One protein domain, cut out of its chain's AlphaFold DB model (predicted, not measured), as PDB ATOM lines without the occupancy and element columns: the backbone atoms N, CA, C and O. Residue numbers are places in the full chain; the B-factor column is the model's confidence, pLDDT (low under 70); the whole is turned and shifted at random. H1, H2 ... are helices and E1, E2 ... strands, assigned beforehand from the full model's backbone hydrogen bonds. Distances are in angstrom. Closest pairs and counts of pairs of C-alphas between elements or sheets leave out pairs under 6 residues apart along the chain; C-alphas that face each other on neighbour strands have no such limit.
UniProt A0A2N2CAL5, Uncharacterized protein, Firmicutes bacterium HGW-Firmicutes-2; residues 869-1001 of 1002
ATOM      1  N   ARG A 869     -30.065 -10.803  -4.743       97.69
ATOM      2  CA  ARG A 869     -30.634 -11.622  -3.662       97.69
ATOM      3  C   ARG A 869     -29.704 -11.686  -2.449       97.69
ATOM      4  O   ARG A 869     -30.195 -11.627  -1.325       97.69
ATOM      5  N   PHE A 870     -28.392 -11.769  -2.652       98.06
ATOM      6  CA  PHE A 870     -27.406 -11.713  -1.573       98.06
ATOM      7  C   PHE A 870     -27.483 -10.389  -0.799       98.06
ATOM      8  O   PHE A 870     -27.613 -10.411   0.426       98.06
ATOM      9  N   ASN A 871     -27.523  -9.252  -1.497       97.81
ATOM     10  CA  ASN A 871     -27.686  -7.937  -0.874       97.81
ATOM     11  C   ASN A 871     -29.003  -7.837  -0.086       97.81
ATOM     12  O   ASN A 871     -29.024  -7.321   1.032       97.81
ATOM     13  N   PHE A 872     -30.102  -8.379  -0.621       98.31
ATOM     14  CA  PHE A 872     -31.369  -8.459   0.110       98.31
ATOM     15  C   PHE A 872     -31.261  -9.314   1.380       98.31
ATOM     16  O   PHE A 872     -31.714  -8.899   2.447       98.31
ATOM     17  N   ASN A 873     -30.619 -10.478   1.296       98.12
ATOM     18  CA  ASN A 873     -30.438 -11.369   2.439       98.12
ATOM     19  C   ASN A 873     -29.555 -10.742   3.527       98.12
ATOM     20  O   ASN A 873     -29.835 -10.937   4.705       98.12
ATOM     21  N   LEU A 874     -28.546  -9.942   3.166       98.31
ATOM     22  CA  LEU A 874     -27.758  -9.161   4.128       98.31
ATOM     23  C   LEU A 874     -28.622  -8.170   4.915       98.31
ATOM     24  O   LEU A 874     -28.460  -8.031   6.129       98.31
ATOM     25  N   ARG A 875     -29.566  -7.506   4.244       97.81
ATOM     26  CA  ARG A 875     -30.520  -6.609   4.904       97.81
ATOM     27  C   ARG A 875     -31.447  -7.365   5.857       97.81
ATOM     28  O   ARG A 875     -31.616  -6.957   7.003       97.81
ATOM     29  N   GLN A 876     -31.974  -8.515   5.430       97.81
ATOM     30  CA  GLN A 876     -32.772  -9.385   6.307       97.81
ATOM     31  C   GLN A 876     -31.962  -9.887   7.509       97.81
ATOM     32  O   GLN A 876     -32.464  -9.901   8.631       97.81
ATOM     33  N   PHE A 877     -30.692 -10.229   7.298       98.12
ATOM     34  CA  PHE A 877     -29.785 -10.626   8.367       98.12
ATOM     35  C   PHE A 877     -29.583  -9.499   9.384       98.12
ATOM     36  O   PHE A 877     -29.687  -9.752  10.583       98.12
ATOM     37  N   ARG A 878     -29.390  -8.247   8.940       97.38
ATOM     38  CA  ARG A 878     -29.322  -7.078   9.836       97.38
ATOM     39  C   ARG A 878     -30.609  -6.902  10.641       97.38
ATOM     40  O   ARG A 878     -30.536  -6.702  11.849       97.38
ATOM     41  N   ILE A 879     -31.768  -7.030   9.996       96.62
ATOM     42  CA  ILE A 879     -33.087  -6.936  10.645       96.62
ATOM     43  C   ILE A 879     -33.260  -8.004  11.737       96.62
ATOM     44  O   ILE A 879     -33.831  -7.722  12.789       96.62
ATOM     45  N   GLN A 880     -32.767  -9.220  11.502       96.31
ATOM     46  CA  GLN A 880     -32.815 -10.325  12.468       96.31
ATOM     47  C   GLN A 880     -31.791 -10.166  13.607       96.31
ATOM     48  O   GLN A 880     -31.962 -10.750  14.676       96.31
ATOM     49  N   HIS A 881     -30.765  -9.336  13.405       97.50
ATOM     50  CA  HIS A 881     -29.689  -9.067  14.358       97.50
ATOM     51  C   HIS A 881     -29.585  -7.566  14.673       97.50
ATOM     52  O   HIS A 881     -28.529  -6.965  14.453       97.50
ATOM     53  N   PRO A 882     -30.643  -6.938  15.227       95.75
ATOM     54  CA  PRO A 882     -30.660  -5.493  15.456       95.75
ATOM     55  C   PRO A 882     -29.514  -5.042  16.367       95.75
ATOM     56  O   PRO A 882     -28.979  -3.955  16.192       95.75
ATOM     57  N   TRP A 883     -29.045  -5.913  17.268       96.38
ATOM     58  CA  TRP A 883     -27.924  -5.627  18.161       96.38
ATOM     59  C   TRP A 883     -26.611  -5.283  17.444       96.38
ATOM     60  O   TRP A 883     -25.737  -4.660  18.050       96.38
ATOM     61  N   LEU A 884     -26.460  -5.652  16.166       97.00
ATOM     62  CA  LEU A 884     -25.282  -5.302  15.380       97.00
ATOM     63  C   LEU A 884     -25.127  -3.791  15.200       97.00
ATOM     64  O   LEU A 884     -23.998  -3.362  14.984       97.00
ATOM     65  N   MET A 885     -26.198  -2.998  15.329       95.94
ATOM     66  CA  MET A 885     -26.132  -1.534  15.245       95.94
ATOM     67  C   MET A 885     -25.343  -0.890  16.383       95.94
ATOM     68  O   MET A 885     -24.745   0.160  16.171       95.94
ATOM     69  N   HIS A 886     -25.295  -1.529  17.553       96.69
ATOM     70  CA  HIS A 886     -24.633  -0.984  18.735       96.69
ATOM     71  C   HIS A 886     -23.140  -1.273  18.738       96.69
ATOM     72  O   HIS A 886     -22.685  -2.269  18.160       96.69
ATOM     73  N   ASN A 887     -22.373  -0.438  19.435       96.75
ATOM     74  CA  ASN A 887     -20.935  -0.626  19.569       96.75
ATOM     75  C   ASN A 887     -20.609  -1.973  20.262       96.75
ATOM     76  O   ASN A 887     -21.319  -2.409  21.173       96.75
ATOM     77  N   PRO A 888     -19.539  -2.668  19.842       95.81
ATOM     78  CA  PRO A 888     -19.098  -3.923  20.442       95.81
ATOM     79  C   PRO A 888     -18.536  -3.720  21.857       95.81
ATOM     80  O   PRO A 888     -18.162  -2.619  22.261       95.81
ATOM     81  N   SER A 889     -18.395  -4.815  22.608       93.94
ATOM     82  CA  SER A 889     -17.671  -4.791  23.878       93.94
ATOM     83  C   SER A 889     -16.155  -4.669  23.666       93.94
ATOM     84  O   SER A 889     -15.601  -5.066  22.644       93.94
ATOM     85  N   ASN A 890     -15.435  -4.216  24.695       91.69
ATOM     86  CA  ASN A 890     -13.965  -4.202  24.691       91.69
ATOM     87  C   ASN A 890     -13.332  -5.585  24.971       91.69
ATOM     88  O   ASN A 890     -12.126  -5.683  25.211       91.69
ATOM     89  N   HIS A 891     -14.120  -6.665  25.002       94.62
ATOM     90  CA  HIS A 891     -13.639  -7.993  25.372       94.62
ATOM     91  C   HIS A 891     -13.290  -8.826  24.132       94.62
ATOM     92  O   HIS A 891     -14.170  -9.380  23.487       94.62
ATOM     93  N   VAL A 892     -11.997  -9.037  23.872       92.69
ATOM     94  CA  VAL A 892     -11.482  -9.680  22.640       92.69
ATOM     95  C   VAL A 892     -12.084 -11.054  22.295       92.69
ATOM     96  O   VAL A 892     -12.201 -11.414  21.129       92.69
ATOM     97  N   ARG A 893     -12.481 -11.866  23.289       91.31
ATOM     98  CA  ARG A 893     -13.137 -13.165  23.006       91.31
ATOM     99  C   ARG A 893     -14.610 -13.033  22.620       91.31
ATOM    100  O   ARG A 893     -15.176 -14.000  22.124       91.31
ATOM    101  N   LYS A 894     -15.216 -11.886  22.920       94.75
ATOM    102  CA  LYS A 894     -16.603 -11.578  22.585       94.75
ATOM    103  C   LYS A 894     -16.661 -10.827  21.265       94.75
ATOM    104  O   LYS A 894     -17.356 -11.266  20.358       94.75
ATOM    105  N   ASP A 895     -15.861  -9.775  21.147       97.06
ATOM    106  CA  ASP A 895     -15.820  -8.927  19.969       97.06
ATOM    107  C   ASP A 895     -14.374  -8.655  19.552       97.06
ATOM    108  O   ASP A 895     -13.526  -8.271  20.363       97.06
ATOM    109  N   TYR A 896     -14.083  -8.876  18.276       97.31
ATOM    110  CA  TYR A 896     -12.766  -8.675  17.688       97.31
ATOM    111  C   TYR A 896     -12.902  -8.310  16.220       97.31
ATOM    112  O   TYR A 896     -13.641  -8.965  15.493       97.31
ATOM    113  N   PHE A 897     -12.141  -7.316  15.775       97.69
ATOM    114  CA  PHE A 897     -12.069  -6.921  14.378       97.69
ATOM    115  C   PHE A 897     -10.627  -6.608  14.003       97.69
ATOM    116  O   PHE A 897      -9.930  -5.882  14.717       97.69
ATOM    117  N   ALA A 898     -10.168  -7.188  12.899       95.56
ATOM    118  CA  ALA A 898      -8.799  -7.053  12.447       95.56
ATOM    119  C   ALA A 898      -8.678  -7.110  10.924       95.56
ATOM    120  O   ALA A 898      -9.529  -7.631  10.203       95.56
ATOM    121  N   ARG A 899      -7.540  -6.603  10.455       93.94
ATOM    122  CA  ARG A 899      -7.071  -6.741   9.082       93.94
ATOM    123  C   ARG A 899      -5.835  -7.618   9.056       93.94
ATOM    124  O   ARG A 899      -4.996  -7.552   9.955       93.94
ATOM    125  N   LYS A 900      -5.685  -8.394   7.988       90.44
ATOM    126  CA  LYS A 900      -4.437  -9.080   7.659       90.44
ATOM    127  C   LYS A 900      -4.049  -8.791   6.214       90.44
ATOM    128  O   LYS A 900      -4.868  -8.955   5.314       90.44
ATOM    129  N   LEU A 901      -2.791  -8.410   6.003       89.75
ATOM    130  CA  LEU A 901      -2.191  -8.406   4.673       89.75
ATOM    131  C   LEU A 901      -1.703  -9.823   4.364       89.75
ATOM    132  O   LEU A 901      -0.842 -10.351   5.072       89.75
ATOM    133  N   PHE A 902      -2.295 -10.464   3.360       84.50
ATOM    134  CA  PHE A 902      -2.061 -11.873   3.040       84.50
ATOM    135  C   PHE A 902      -1.389 -12.020   1.674       84.50
ATOM    136  O   PHE A 902      -1.696 -11.274   0.758       84.50
ATOM    137  N   ILE A 903      -0.463 -12.967   1.524       78.69
ATOM    138  CA  ILE A 903       0.208 -13.247   0.246       78.69
ATOM    139  C   ILE A 903       0.091 -14.747  -0.013       78.69
ATOM    140  O   ILE A 903       0.461 -15.539   0.858       78.69
ATOM    141  N   ASN A 904      -0.377 -15.133  -1.205       67.50
ATOM    142  CA  ASN A 904      -0.468 -16.531  -1.638       67.50
ATOM    143  C   ASN A 904       0.867 -17.268  -1.419       67.50
ATOM    144  O   ASN A 904       1.843 -17.055  -2.135       67.50
ATOM    145  N   GLY A 905       0.916 -18.139  -0.407       54.09
ATOM    146  CA  GLY A 905       2.052 -19.028  -0.154       54.09
ATOM    147  C   GLY A 905       3.285 -18.411   0.527       54.09
ATOM    148  O   GLY A 905       4.310 -19.092   0.610       54.09
ATOM    149  N   ALA A 906       3.236 -17.178   1.046       45.34
ATOM    150  CA  ALA A 906       4.366 -16.623   1.797       45.34
ATOM    151  C   ALA A 906       4.415 -17.162   3.240       45.34
ATOM    152  O   ALA A 906       3.435 -17.100   3.981       45.34
ATOM    153  N   LYS A 907       5.589 -17.658   3.662       40.69
ATOM    154  CA  LYS A 907       5.900 -17.877   5.085       40.69
ATOM    155  C   LYS A 907       5.824 -16.544   5.822       40.69
ATOM    156  O   LYS A 907       6.337 -15.551   5.311       40.69
ATOM    157  N   GLU A 908       5.256 -16.561   7.029       44.06
ATOM    158  CA  GLU A 908       5.352 -15.457   7.986       44.06
ATOM    159  C   GLU A 908       6.786 -14.908   7.999       44.06
ATOM    160  O   GLU A 908       7.723 -15.603   8.394       44.06
ATOM    161  N   THR A 909       6.969 -13.659   7.570       37.72
ATOM    162  CA  THR A 909       8.244 -12.944   7.726       37.72
ATOM    163  C   THR A 909       8.436 -12.405   9.145       37.72
ATOM    164  O   THR A 909       9.435 -11.747   9.419       37.72
ATOM    165  N   GLY A 910       7.549 -12.773  10.074       36.25
ATOM    166  CA  GLY A 910       7.725 -12.568  11.503       36.25
ATOM    167  C   GLY A 910       7.262 -11.196  11.994       36.25
ATOM    168  O   GLY A 910       7.594 -10.154  11.435       36.25
ATOM    169  N   GLU A 911       6.567 -11.258  13.131       34.53
ATOM    170  CA  GLU A 911       6.104 -10.169  14.000       34.53
ATOM    171  C   GLU A 911       4.824  -9.432  13.578       34.53
ATOM    172  O   GLU A 911       4.537  -9.224  12.405       34.53
ATOM    173  N   TRP A 912       4.050  -9.031  14.592       36.72
ATOM    174  CA  TRP A 912       2.878  -8.164  14.476       36.72
ATOM    175  C   TRP A 912       3.231  -6.897  13.669       36.72
ATOM    176  O   TRP A 912       4.060  -6.103  14.110       36.72
ATOM    177  N   GLY A 913       2.621  -6.713  12.492       48.91
ATOM    178  CA  GLY A 913       2.767  -5.511  11.659       48.91
ATOM    179  C   GLY A 913       2.694  -5.772  10.148       48.91
ATOM    180  O   GLY A 913       2.879  -6.899   9.691       48.91
ATOM    181  N   ASP A 914       2.449  -4.711   9.371       53.97
ATOM    182  CA  ASP A 914       2.344  -4.697   7.898       53.97
ATOM    183  C   ASP A 914       3.705  -4.893   7.195       53.97
ATOM    184  O   ASP A 914       4.159  -4.058   6.418       53.97
ATOM    185  N   LYS A 915       4.412  -5.990   7.481       54.03
ATOM    186  CA  LYS A 915       5.769  -6.258   6.956       54.03
ATOM    187  C   LYS A 915       5.784  -7.088   5.655       54.03
ATOM    188  O   LYS A 915       6.782  -7.742   5.350       54.03
ATOM    189  N   GLY A 916       4.676  -7.104   4.909       60.84
ATOM    190  CA  GLY A 916       4.517  -7.855   3.655       60.84
ATOM    191  C   GLY A 916       4.847  -7.042   2.396       60.84
ATOM    192  O   GLY A 916       5.031  -5.829   2.455       60.84
ATOM    193  N   ASP A 917       4.891  -7.708   1.238       75.44
ATOM    194  CA  ASP A 917       4.886  -7.027  -0.061       75.44
ATOM    195  C   ASP A 917       3.555  -6.277  -0.234       75.44
ATOM    196  O   ASP A 917       2.533  -6.868  -0.585       75.44
ATOM    197  N   LEU A 918       3.578  -4.968   0.023       81.25
ATOM    198  CA  LEU A 918       2.405  -4.095  -0.057       81.25
ATOM    199  C   LEU A 918       1.797  -4.046  -1.464       81.25
ATOM    200  O   LEU A 918       0.624  -3.705  -1.614       81.25
ATOM    201  N   LYS A 919       2.561  -4.397  -2.506       82.44
ATOM    202  CA  LYS A 919       2.051  -4.473  -3.874       82.44
ATOM    203  C   LYS A 919       1.241  -5.752  -4.061       82.44
ATOM    204  O   LYS A 919       0.085  -5.673  -4.458       82.44
ATOM    205  N   LEU A 920       1.833  -6.909  -3.775       82.31
ATOM    206  CA  LEU A 920       1.237  -8.213  -4.093       82.31
ATOM    207  C   LEU A 920       0.292  -8.760  -3.016       82.31
ATOM    208  O   LEU A 920      -0.326  -9.798  -3.233       82.31
ATOM    209  N   CYS A 921       0.176  -8.102  -1.862       87.12
ATOM    210  CA  CYS A 921      -0.715  -8.568  -0.808       87.12
ATOM    211  C   CYS A 921      -2.203  -8.377  -1.137       87.12
ATOM    212  O   CYS A 921      -2.617  -7.399  -1.763       87.12
ATOM    213  N   ASN A 922      -3.008  -9.286  -0.611       92.25
ATOM    214  CA  ASN A 922      -4.425  -9.108  -0.383       92.25
ATOM    215  C   ASN A 922      -4.679  -8.361   0.921       92.25
ATOM    216  O   ASN A 922      -3.941  -8.536   1.894       92.25
ATOM    217  N   THR A 923      -5.773  -7.612   0.967       94.06
ATOM    218  CA  THR A 923      -6.304  -7.008   2.187       94.06
ATOM    219  C   THR A 923      -7.500  -7.826   2.656       94.06
ATOM    220  O   THR A 923      -8.580  -7.734   2.081       94.06
ATOM    221  N   LEU A 924      -7.319  -8.624   3.708       96.00
ATOM    222  CA  LEU A 924      -8.404  -9.397   4.318       96.00
ATOM    223  C   LEU A 924      -8.903  -8.691   5.573       96.00
ATOM    224  O   LEU A 924      -8.100  -8.376   6.456       96.00
ATOM    225  N   TYR A 925     -10.212  -8.484   5.672       98.06
ATOM    226  CA  TYR A 925     -10.872  -8.052   6.906       98.06
ATOM    227  C   TYR A 925     -11.573  -9.247   7.532       98.06
ATOM    228  O   TYR A 925     -12.174 -10.052   6.826       98.06
ATOM    229  N   TYR A 926     -11.475  -9.380   8.850       98.25
ATOM    230  CA  TYR A 926     -12.078 -10.492   9.571       98.25
ATOM    231  C   TYR A 926     -12.357 -10.139  11.029       98.25
ATOM    232  O   TYR A 926     -11.746  -9.232  11.602       98.25
ATOM    233  N   GLY A 927     -13.263 -10.878  11.652       97.75
ATOM    234  CA  GLY A 927     -13.603 -10.656  13.046       97.75
ATOM    235  C   GLY A 927     -14.732 -11.540  13.537       97.75
ATOM    236  O   GLY A 927     -15.306 -12.314  12.777       97.75
ATOM    237  N   TRP A 928     -15.057 -11.413  14.817       97.75
ATOM    238  CA  TRP A 928     -16.253 -12.008  15.400       97.75
ATOM    239  C   TRP A 928     -16.933 -11.031  16.352       97.75
ATOM    240  O   TRP A 928     -16.276 -10.154  16.917       97.75
ATOM    241  N   ARG A 929     -18.243 -11.194  16.528       97.62
ATOM    242  CA  ARG A 929     -19.051 -10.444  17.492       97.62
ATOM    243  C   ARG A 929     -19.984 -11.362  18.261       97.62
ATOM    244  O   ARG A 929     -20.418 -12.378  17.724       97.62
ATOM    245  N   THR A 930     -20.293 -10.996  19.500       97.31
ATOM    246  CA  THR A 930     -21.203 -11.750  20.379       97.31
ATOM    247  C   THR A 930     -22.471 -10.956  20.630       97.31
ATOM    248  O   THR A 930     -22.404  -9.755  20.887       97.31
ATOM    249  N   SER A 931     -23.618 -11.632  20.596       96.81
ATOM    250  CA  SER A 931     -24.895 -11.005  20.922       96.81
ATOM    251  C   SER A 931     -24.911 -10.502  22.380       96.81
ATOM    252  O   SER A 931     -24.273 -11.102  23.252       96.81
ATOM    253  N   PRO A 932     -25.639  -9.414  22.705       94.94
ATOM    254  CA  PRO A 932     -25.644  -8.844  24.059       94.94
ATOM    255  C   PRO A 932     -26.126  -9.792  25.165       94.94
ATOM    256  O   PRO A 932     -25.750  -9.636  26.323       94.94
ATOM    257  N   ASN A 933     -26.958 -10.774  24.820       93.94
ATOM    258  CA  ASN A 933     -27.438 -11.822  25.724       93.94
ATOM    259  C   ASN A 933     -26.521 -13.062  25.755       93.94
ATOM    260  O   ASN A 933     -26.858 -14.046  26.407       93.94
ATOM    261  N   GLU A 934     -25.383 -13.006  25.060       93.69
ATOM    262  CA  GLU A 934     -24.336 -14.029  25.003       93.69
ATOM    263  C   GLU A 934     -24.812 -15.402  24.508       93.69
ATOM    264  O   GLU A 934     -24.227 -16.422  24.864       93.69
ATOM    265  N   ASN A 935     -25.856 -15.438  23.676       95.00
ATOM    266  CA  ASN A 935     -26.429 -16.681  23.157       95.00
ATOM    267  C   ASN A 935     -25.973 -17.037  21.735       95.00
ATOM    268  O   ASN A 935     -26.151 -18.178  21.321       95.00
ATOM    269  N   SER A 936     -25.391 -16.100  20.986       95.81
ATOM    270  CA  SER A 936     -24.894 -16.350  19.639       95.81
ATOM    271  C   SER A 936     -23.642 -15.537  19.339       95.81
ATOM    272  O   SER A 936     -23.336 -14.526  19.981       95.81
ATOM    273  N   GLN A 937     -22.871 -16.026  18.375       97.06
ATOM    274  CA  GLN A 937     -21.704 -15.347  17.840       97.06
ATOM    275  C   GLN A 937     -21.718 -15.383  16.326       97.06
ATOM    276  O   GLN A 937     -22.042 -16.408  15.733       97.06
ATOM    277  N   ILE A 938     -21.275 -14.284  15.725       98.12
ATOM    278  CA  ILE A 938     -21.088 -14.136  14.284       98.12
ATOM    279  C   ILE A 938     -19.590 -14.051  14.007       98.12
ATOM    280  O   ILE A 938     -18.877 -13.355  14.728       98.12
ATOM    281  N   PHE A 939     -19.114 -14.727  12.964       98.56
ATOM    282  CA  PHE A 939     -17.779 -14.575  12.395       98.56
ATOM    283  C   PHE A 939     -17.883 -14.036  10.966       98.56
ATOM    284  O   PHE A 939     -18.705 -14.497  10.182       98.56
ATOM    285  N   PHE A 940     -17.025 -13.081  10.629       98.50
ATOM    286  CA  PHE A 940     -16.946 -12.433   9.326       98.50
ATOM    287  C   PHE A 940     -15.534 -12.590   8.760       98.50
ATOM    288  O   PHE A 940     -14.554 -12.400   9.486       98.50
ATOM    289  N   ILE A 941     -15.421 -12.874   7.462       98.56
ATOM    290  CA  ILE A 941     -14.171 -12.750   6.706       98.56
ATOM    291  C   ILE A 941     -14.445 -12.343   5.255       98.56
ATOM    292  O   ILE A 941     -15.270 -12.956   4.583       98.56
ATOM    293  N   ALA A 942     -13.719 -11.342   4.757       98.31
ATOM    294  CA  ALA A 942     -13.819 -10.856   3.382       98.31
ATOM    295  C   ALA A 942     -12.443 -10.562   2.777       98.31
ATOM    296  O   ALA A 942     -11.568  -9.998   3.447       98.31
ATOM    297  N   ASN A 943     -12.265 -10.907   1.500       96.94
ATOM    298  CA  ASN A 943     -11.140 -10.450   0.687       96.94
ATOM    299  C   ASN A 943     -11.499  -9.094   0.083       96.94
ATOM    300  O   ASN A 943     -12.116  -9.011  -0.972       96.94
ATOM    301  N   MET A 944     -11.139  -8.024   0.789       96.00
ATOM    302  CA  MET A 944     -11.526  -6.659   0.432       96.00
ATOM    303  C   MET A 944     -10.741  -6.115  -0.762       96.00
ATOM    304  O   MET A 944     -11.173  -5.159  -1.394       96.00
ATOM    305  N   GLU A 945      -9.545  -6.652  -1.012       93.62
ATOM    306  CA  GLU A 945      -8.687  -6.189  -2.096       93.62
ATOM    307  C   GLU A 945      -7.596  -7.201  -2.451       93.62
ATOM    308  O   GLU A 945      -7.020  -7.823  -1.559       93.62
ATOM    309  N   GLY A 946      -7.224  -7.282  -3.730       91.69
ATOM    310  CA  GLY A 946      -6.056  -8.021  -4.221       91.69
ATOM    311  C   GLY A 946      -6.416  -9.133  -5.204       91.69
ATOM    312  O   GLY A 946      -7.532  -9.193  -5.707       91.69
ATOM    313  N   ASP A 947      -5.451 -10.004  -5.497       91.38
ATOM    314  CA  ASP A 947      -5.636 -11.114  -6.441       91.38
ATOM    315  C   ASP A 947      -6.442 -12.275  -5.820       91.38
ATOM    316  O   ASP A 947      -6.773 -12.268  -4.634       91.38
ATOM    317  N   VAL A 948      -6.775 -13.299  -6.597       92.94
ATOM    318  CA  VAL A 948      -7.460 -14.490  -6.078       92.94
ATOM    319  C   VAL A 948      -6.558 -15.240  -5.094       92.94
ATOM    320  O   VAL A 948      -5.403 -15.535  -5.397       92.94
ATOM    321  N   ILE A 949      -7.086 -15.596  -3.919       92.69
ATOM    322  CA  ILE A 949      -6.382 -16.436  -2.942       92.69
ATOM    323  C   ILE A 949      -6.732 -17.905  -3.193       92.69
ATOM    324  O   ILE A 949      -7.871 -18.317  -2.974       92.69
ATOM    325  N   ASP A 950      -5.758 -18.720  -3.604       91.38
ATOM    326  CA  ASP A 950      -5.997 -20.125  -3.979       91.38
ATOM    327  C   ASP A 950      -6.590 -20.941  -2.818       91.38
ATOM    328  O   ASP A 950      -7.551 -21.700  -2.988       91.38
ATOM    329  N   ALA A 951      -6.017 -20.771  -1.624       90.56
ATOM    330  CA  ALA A 951      -6.432 -21.437  -0.397       90.56
ATOM    331  C   ALA A 951      -6.191 -20.528   0.818       90.56
ATOM    332  O   ALA A 951      -5.050 -20.304   1.227       90.56
ATOM    333  N   CYS A 952      -7.273 -20.019   1.404       92.12
ATOM    334  CA  CYS A 952      -7.261 -19.186   2.600       92.12
ATOM    335  C   CYS A 952      -7.597 -20.044   3.838       92.12
ATOM    336  O   CYS A 952      -8.754 -20.443   3.996       92.12
ATOM    337  N   PRO A 953      -6.618 -20.385   4.699       92.38
ATOM    338  CA  PRO A 953      -6.844 -21.270   5.840       92.38
ATOM    339  C   PRO A 953      -7.529 -20.528   6.997       92.38
ATOM    340  O   PRO A 953      -7.009 -19.524   7.492       92.38
ATOM    341  N   LEU A 954      -8.672 -21.034   7.472       94.06
ATOM    342  CA  LEU A 954      -9.450 -20.363   8.517       94.06
ATOM    343  C   LEU A 954      -8.741 -20.352   9.871       94.06
ATOM    344  O   LEU A 954      -8.959 -19.423  10.637       94.06
ATOM    345  N   ASN A 955      -7.840 -21.288  10.166       92.25
ATOM    346  CA  ASN A 955      -7.151 -21.356  11.461       92.25
ATOM    347  C   ASN A 955      -6.254 -20.143  11.767       92.25
ATOM    348  O   ASN A 955      -5.873 -19.971  12.926       92.25
ATOM    349  N   ILE A 956      -5.934 -19.325  10.758       90.25
ATOM    350  CA  ILE A 956      -5.211 -18.053  10.893       90.25
ATOM    351  C   ILE A 956      -6.144 -16.913  11.340       90.25
ATOM    352  O   ILE A 956      -5.682 -15.958  11.966       90.25
ATOM    353  N   PHE A 957      -7.436 -16.999  11.013       94.25
ATOM    354  CA  PHE A 957      -8.418 -15.922  11.179       94.25
ATOM    355  C   PHE A 957      -9.453 -16.244  12.263       94.25
ATOM    356  O   PHE A 957      -9.722 -15.420  13.134       94.25
ATOM    357  N   LEU A 958      -9.996 -17.459  12.250       94.19
ATOM    358  CA  LEU A 958     -10.952 -17.983  13.216       94.19
ATOM    359  C   LEU A 958     -10.209 -18.673  14.368       94.19
ATOM    360  O   LEU A 958      -9.884 -19.860  14.330       94.19
ATOM    361  N   ASN A 959      -9.935 -17.902  15.421       89.81
ATOM    362  CA  ASN A 959      -9.225 -18.385  16.615       89.81
ATOM    363  C   ASN A 959     -10.137 -19.059  17.653       89.81
ATOM    364  O   ASN A 959      -9.656 -19.500  18.698       89.81
ATOM    365  N   LEU A 960     -11.440 -19.130  17.382       91.56
ATOM    366  CA  LEU A 960     -12.440 -19.734  18.253       91.56
ATOM    367  C   LEU A 960     -12.710 -21.180  17.815       91.56
ATOM    368  O   LEU A 960     -12.959 -21.448  16.644       91.56
ATOM    369  N   GLU A 961     -12.651 -22.114  18.763       90.50
ATOM    370  CA  GLU A 961     -12.985 -23.526  18.534       90.50
ATOM    371  C   GLU A 961     -14.492 -23.728  18.393       90.50
ATOM    372  O   GLU A 961     -15.259 -22.965  18.972       90.50
ATOM    373  N   GLY A 962     -14.909 -24.786  17.698       91.81
ATOM    374  CA  GLY A 962     -16.312 -25.166  17.520       91.81
ATOM    375  C   GLY A 962     -16.729 -25.215  16.053       91.81
ATOM    376  O   GLY A 962     -16.001 -24.756  15.173       91.81
ATOM    377  N   GLU A 963     -17.902 -25.791  15.819       95.75
ATOM    378  CA  GLU A 963     -18.584 -25.759  14.525       95.75
ATOM    379  C   GLU A 963     -19.398 -24.469  14.408       95.75
ATOM    380  O   GLU A 963     -19.980 -24.006  15.393       95.75
ATOM    381  N   TRP A 964     -19.423 -23.908  13.206       97.62
ATOM    382  CA  TRP A 964     -20.168 -22.707  12.860       97.62
ATOM    383  C   TRP A 964     -21.017 -22.970  11.626       97.62
ATOM    384  O   TRP A 964     -20.533 -23.561  10.663       97.62
ATOM    385  N   ASP A 965     -22.255 -22.507  11.632       98.12
ATOM    386  CA  ASP A 965     -23.157 -22.586  10.493       98.12
ATOM    387  C   ASP A 965     -22.783 -21.526   9.452       98.12
ATOM    388  O   ASP A 965     -22.509 -20.372   9.785       98.12
ATOM    389  N   VAL A 966     -22.772 -21.908   8.177       97.94
ATOM    390  CA  VAL A 966     -22.626 -20.965   7.062       97.94
ATOM    391  C   VAL A 966     -23.970 -20.274   6.859       97.94
ATOM    392  O   VAL A 966     -24.910 -20.899   6.370       97.94
ATOM    393  N   VAL A 967     -24.059 -18.995   7.230       97.44
ATOM    394  CA  VAL A 967     -25.319 -18.234   7.155       97.44
ATOM    395  C   VAL A 967     -25.414 -17.380   5.897       97.44
ATOM    396  O   VAL A 967     -26.481 -17.312   5.295       97.44
ATOM    397  N   LEU A 968     -24.308 -16.767   5.458       97.56
ATOM    398  CA  LEU A 968     -24.250 -15.972   4.229       97.56
ATOM    399  C   LEU A 968     -22.868 -16.070   3.582       97.56
ATOM    400  O   LEU A 968     -21.846 -16.123   4.264       97.56
ATOM    401  N   HIS A 969     -22.827 -16.035   2.255       97.75
ATOM    402  CA  HIS A 969     -21.595 -15.888   1.492       97.75
ATOM    403  C   HIS A 969     -21.876 -15.227   0.144       97.75
ATOM    404  O   HIS A 969     -23.002 -15.290  -0.358       97.75
ATOM    405  N   SER A 970     -20.846 -14.622  -0.446       97.31
ATOM    406  CA  SER A 970     -20.909 -14.086  -1.806       97.31
ATOM    407  C   SER A 970     -21.415 -15.130  -2.809       97.31
ATOM    408  O   SER A 970     -20.981 -16.286  -2.735       97.31
ATOM    409  N   PRO A 971     -22.253 -14.757  -3.790       95.31
ATOM    410  CA  PRO A 971     -22.761 -15.675  -4.810       95.31
ATOM    411  C   PRO A 971     -21.679 -16.422  -5.593       95.31
ATOM    412  O   PRO A 971     -21.869 -17.580  -5.963       95.31
ATOM    413  N   THR A 972     -20.538 -15.776  -5.854       94.31
ATOM    414  CA  THR A 972     -19.431 -16.392  -6.600       94.31
ATOM    415  C   THR A 972     -18.541 -17.286  -5.738       94.31
ATOM    416  O   THR A 972     -17.753 -18.060  -6.292       94.31
ATOM    417  N   LEU A 973     -18.691 -17.226  -4.409       95.44
ATOM    418  CA  LEU A 973     -17.925 -18.031  -3.472       95.44
ATOM    419  C   LEU A 973     -18.563 -19.418  -3.310       95.44
ATOM    420  O   LEU A 973     -19.661 -19.570  -2.780       95.44
ATOM    421  N   LEU A 974     -17.852 -20.457  -3.748       90.31
ATOM    422  CA  LEU A 974     -18.354 -21.832  -3.735       90.31
ATOM    423  C   LEU A 974     -18.125 -22.503  -2.370       90.31
ATOM    424  O   LEU A 974     -17.049 -23.051  -2.113       90.31
ATOM    425  N   ILE A 975     -19.155 -22.510  -1.521       90.62
ATOM    426  CA  ILE A 975     -19.175 -23.230  -0.241       90.62
ATOM    427  C   ILE A 975     -20.245 -24.330  -0.283       90.62
ATOM    428  O   ILE A 975     -21.438 -24.063  -0.255       90.62
ATOM    429  N   GLU A 976     -19.822 -25.596  -0.342       84.62
ATOM    430  CA  GLU A 976     -20.750 -26.748  -0.325       84.62
ATOM    431  C   GLU A 976     -21.130 -27.191   1.097       84.62
ATOM    432  O   GLU A 976     -22.094 -27.933   1.299       84.62
ATOM    433  N   LYS A 977     -20.340 -26.784   2.095       92.06
ATOM    434  CA  LYS A 977     -20.542 -27.192   3.483       92.06
ATOM    435  C   LYS A 977     -21.599 -26.323   4.153       92.06
ATOM    436  O   LYS A 977     -21.575 -25.109   4.021       92.06
ATOM    437  N   LYS A 978     -22.473 -26.953   4.943       95.31
ATOM    438  CA  LYS A 978     -23.425 -26.241   5.811       95.31
ATOM    439  C   LYS A 978     -22.780 -25.710   7.088       95.31
ATOM    440  O   LYS A 978     -23.238 -24.706   7.613       95.31
ATOM    441  N   THR A 979     -21.730 -26.381   7.561       97.19
ATOM    442  CA  THR A 979     -20.944 -25.955   8.719       97.19
ATOM    443  C   THR A 979     -19.466 -25.880   8.369       97.19
ATOM    444  O   THR A 979     -18.977 -26.614   7.502       97.19
ATOM    445  N   MET A 980     -18.755 -24.982   9.036       97.19
ATOM    446  CA  MET A 980     -17.313 -24.830   8.940       97.19
ATOM    447  C   MET A 980     -16.704 -24.701  10.333       97.19
ATOM    448  O   MET A 980     -17.336 -24.227  11.276       97.19
ATOM    449  N   ASN A 981     -15.442 -25.089  10.457       95.94
ATOM    450  CA  ASN A 981     -14.649 -24.863  11.658       95.94
ATOM    451  C   ASN A 981     -13.279 -24.279  11.294       95.94
ATOM    452  O   ASN A 981     -12.953 -24.049  10.129       95.94
ATOM    453  N   ARG A 982     -12.450 -24.014  12.306       94.69
ATOM    454  CA  ARG A 982     -11.138 -23.389  12.096       94.69
ATOM    455  C   ARG A 982     -10.177 -24.212  11.226       94.69
ATOM    456  O   ARG A 982      -9.252 -23.630  10.680       94.69
ATOM    457  N   ASP A 983     -10.362 -25.521  11.082       94.38
ATOM    458  CA  ASP A 983      -9.484 -26.375  10.269       94.38
ATOM    459  C   ASP A 983      -9.850 -26.358   8.774       94.38
ATOM    460  O   ASP A 983      -9.140 -26.935   7.945       94.38
ATOM    461  N   ASP A 984     -10.934 -25.671   8.412       95.75
ATOM    462  CA  ASP A 984     -11.347 -25.487   7.028       95.75
ATOM    463  C   ASP A 984     -10.554 -24.398   6.297       95.75
ATOM    464  O   ASP A 984      -9.811 -23.598   6.870       95.75
ATOM    465  N   GLN A 985     -10.721 -24.368   4.976       94.00
ATOM    466  CA  GLN A 985     -10.126 -23.366   4.102       94.00
ATOM    467  C   GLN A 985     -11.137 -22.890   3.062       94.00
ATOM    468  O   GLN A 985     -11.907 -23.687   2.520       94.00
ATOM    469  N   ILE A 986     -11.077 -21.600   2.747       95.19
ATOM    470  CA  ILE A 986     -11.812 -20.996   1.638       95.19
ATOM    471  C   ILE A 986     -10.952 -21.143   0.381       95.19
ATOM    472  O   ILE A 986      -9.774 -20.786   0.393       95.19
ATOM    473  N   LYS A 987     -11.507 -21.705  -0.694       93.94
ATOM    474  CA  LYS A 987     -10.782 -21.905  -1.958       93.94
ATOM    475  C   LYS A 987     -11.131 -20.814  -2.957       93.94
ATOM    476  O   LYS A 987     -12.298 -20.454  -3.056       93.94
ATOM    477  N   ASN A 988     -10.146 -20.388  -3.748       94.06
ATOM    478  CA  ASN A 988     -10.301 -19.380  -4.803       94.06
ATOM    479  C   ASN A 988     -10.971 -18.088  -4.310       94.06
ATOM    480  O   ASN A 988     -11.843 -17.564  -4.990       94.06
ATOM    481  N   PHE A 989     -10.588 -17.606  -3.132       95.25
ATOM    482  CA  PHE A 989     -11.235 -16.478  -2.474       95.25
ATOM    483  C   PHE A 989     -10.869 -15.167  -3.189       95.25
ATOM    484  O   PHE A 989      -9.745 -14.673  -3.053       95.25
ATOM    485  N   LYS A 990     -11.779 -14.643  -4.009       95.81
ATOM    486  CA  LYS A 990     -11.549 -13.502  -4.913       95.81
ATOM    487  C   LYS A 990     -11.775 -12.165  -4.223       95.81
ATOM    488  O   LYS A 990     -12.432 -12.098  -3.191       95.81
ATOM    489  N   ASN A 991     -11.265 -11.096  -4.830       95.00
ATOM    490  CA  ASN A 991     -11.606  -9.734  -4.440       95.00
ATOM    491  C   ASN A 991     -13.130  -9.539  -4.379       95.00
ATOM    492  O   ASN A 991     -13.836  -9.950  -5.296       95.00
ATOM    493  N   GLY A 992     -13.611  -8.910  -3.314       95.12
ATOM    494  CA  GLY A 992     -15.030  -8.695  -3.053       95.12
ATOM    495  C   GLY A 992     -15.709  -9.826  -2.288       95.12
ATOM    496  O   GLY A 992     -16.669  -9.550  -1.573       95.12
ATOM    497  N   GLU A 993     -15.209 -11.062  -2.372       97.81
ATOM    498  CA  GLU A 993     -15.904 -12.207  -1.789       97.81
ATOM    499  C   GLU A 993     -15.889 -12.183  -0.256       97.81
ATOM    500  O   GLU A 993     -14.915 -11.773   0.388       97.81
ATOM    501  N   VAL A 994     -16.971 -12.692   0.336       98.50
ATOM    502  CA  VAL A 994     -17.183 -12.733   1.786       98.50
ATOM    503  C   VAL A 994     -17.824 -14.038   2.251       98.50
ATOM    504  O   VAL A 994     -18.587 -14.674   1.521       98.50
ATOM    505  N   LEU A 995     -17.523 -14.411   3.495       98.50
ATOM    506  CA  LEU A 995     -18.150 -15.490   4.250       98.50
ATOM    507  C   LEU A 995     -18.570 -14.975   5.637       98.50
ATOM    508  O   LEU A 995     -17.754 -14.406   6.366       98.50
ATOM    509  N   ILE A 996     -19.828 -15.220   6.005       98.62
ATOM    510  CA  ILE A 996     -20.378 -14.984   7.342       98.62
ATOM    511  C   ILE A 996     -20.811 -16.324   7.928       98.62
ATOM    512  O   ILE A 996     -21.569 -17.079   7.310       98.62
ATOM    513  N   LEU A 997     -20.328 -16.601   9.135       98.50
ATOM    514  CA  LEU A 997     -20.686 -17.778   9.910       98.50
ATOM    515  C   LEU A 997     -21.394 -17.365  11.200       98.50
ATOM    516  O   LEU A 997     -21.075 -16.323  11.769       98.50
ATOM    517  N   GLU A 998     -22.289 -18.204  11.704       97.88
ATOM    518  CA  GLU A 998     -22.933 -18.013  13.005       97.88
ATOM    519  C   GLU A 998     -22.808 -19.280  13.853       97.88
ATOM    520  O   GLU A 998     -22.753 -20.394  13.338       97.88
ATOM    521  N   ARG A 999     -22.758 -19.131  15.173       96.62
ATOM    522  CA  ARG A 999     -22.952 -20.243  16.103       96.62
ATOM    523  C   ARG A 999     -23.805 -19.822  17.281       96.62
ATOM    524  O   ARG A 999     -23.737 -18.679  17.727       96.62
ATOM    525  N   GLN A1000     -24.511 -20.785  17.854       95.31
ATOM    526  CA  GLN A1000     -25.171 -20.622  19.144       95.31
ATOM    527  C   GLN A1000     -24.194 -20.962  20.280       95.31
ATOM    528  O   GLN A1000     -23.413 -21.913  20.190       95.31
ATOM    529  N   LEU A1001     -24.220 -20.166  21.343       90.56
ATOM    530  CA  LEU A1001     -23.472 -20.378  22.577       90.56
ATOM    531  C   LEU A1001     -24.368 -21.102  23.595       90.56
ATOM    532  O   LEU A1001     -25.570 -20.847  23.662       90.56
TER     533      LEU A1001
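Overview. This is residues 869 to 1001 of the 1002 residues of an uncharacterized protein of Firmicutes bacterium HGW-Firmicutes-2 (UniProt A0A2N2CAL5). A twisted wall of five antiparallel strands, E1 to E3, E7 and E5, has a small two-stranded ribbon, E4 with E6, over part of one face near Asn 943. The link 970 to 984 begins after edge strand E5 and folds back to that ribbon, while H1 grazes the sheet at the E5 edge; the strands do not close into a barrel. The printed part has 133 residues, with two named helices and seven strands in the order H1 H2 E1 E2 E3 E4 E5 E6 E7. The large sheet has the order E1 - E2 - E3 - E7 - E5, the class is mixed, helices and strands, and under half of the residues are in named elements. The whole is compact, with a radius of gyration of the C-alphas of 15.0 A and spans of 41 by 34 by 25 A.

Along the chain. H1, residues 869 to 880, begins at C-alpha 869 (-30.634, -11.622, -3.662) and is 16.3 A long. H2 is residues 882 to 885, 6.0 A. E1 is residues 896 to 902, 18.4 A; E2 is residues 922 to 930, 26.8 A; E3 is residues 936 to 945, 29.0 A, beginning at C-alpha 936 (-24.894, -16.350, 19.639). E4 is residues 949 to 953, 10.0 A; E5 is residues 964 to 969, 13.3 A; E6 is residues 985 to 989, 9.6 A. E7, residues 994 to 1000, is 20.7 A long and ends at C-alpha 1000 (-25.171, -20.622, 19.144).

Arrangement. E1, E2 and E3 form a meander, each strand the antiparallel neighbour of the one before; E1 and E2 are a hairpin, and so are E2 and E3. N 898 and O 926 are 2.9 A apart, and N 927 and O 940 2.9 A. E7 is antiparallel to E3 at 170 degrees, with N 939 and O 997 2.8 A apart. E5, an edge strand like E1, is antiparallel to E7 at 147 degrees, with N 965 and O 998 2.8 A apart. Residues 964 to 965 of E5 also pair, antiparallel, with residues 979 to 980. E4 and E6 are antiparallel at 162 degrees, with N 952 and O 986 2.8 A apart. The closest C-alphas of E3 and E6, those of Asn 943 and Phe 989, are 6.8 A apart. H1 only grazes the large sheet, with its residues 870 to 877; the C-alphas of Leu 874 and Leu 968, the closest of H1 and E5, are 7.7 A apart. H2 is close to H1 but not clearly touching, with C-alphas 878 and 884 7.1 A apart, and is only just not on the sheet, with 4 pairs of C-alphas within 10 A. Every O i to N i+4 pair in H1 is within hydrogen-bond range; H2 is too short for such a pair.

Size, cuts and confidence. The two C-alphas farthest apart, those of Lys 919 and Asn 933, are 42.4 A apart. The printed part has no cut. The links E1 to E2, 19 residues, and E5 to E6, 15 residues, are long. The mean pLDDT of the printed part is 89.9, and residues 904 to 916 are under 70.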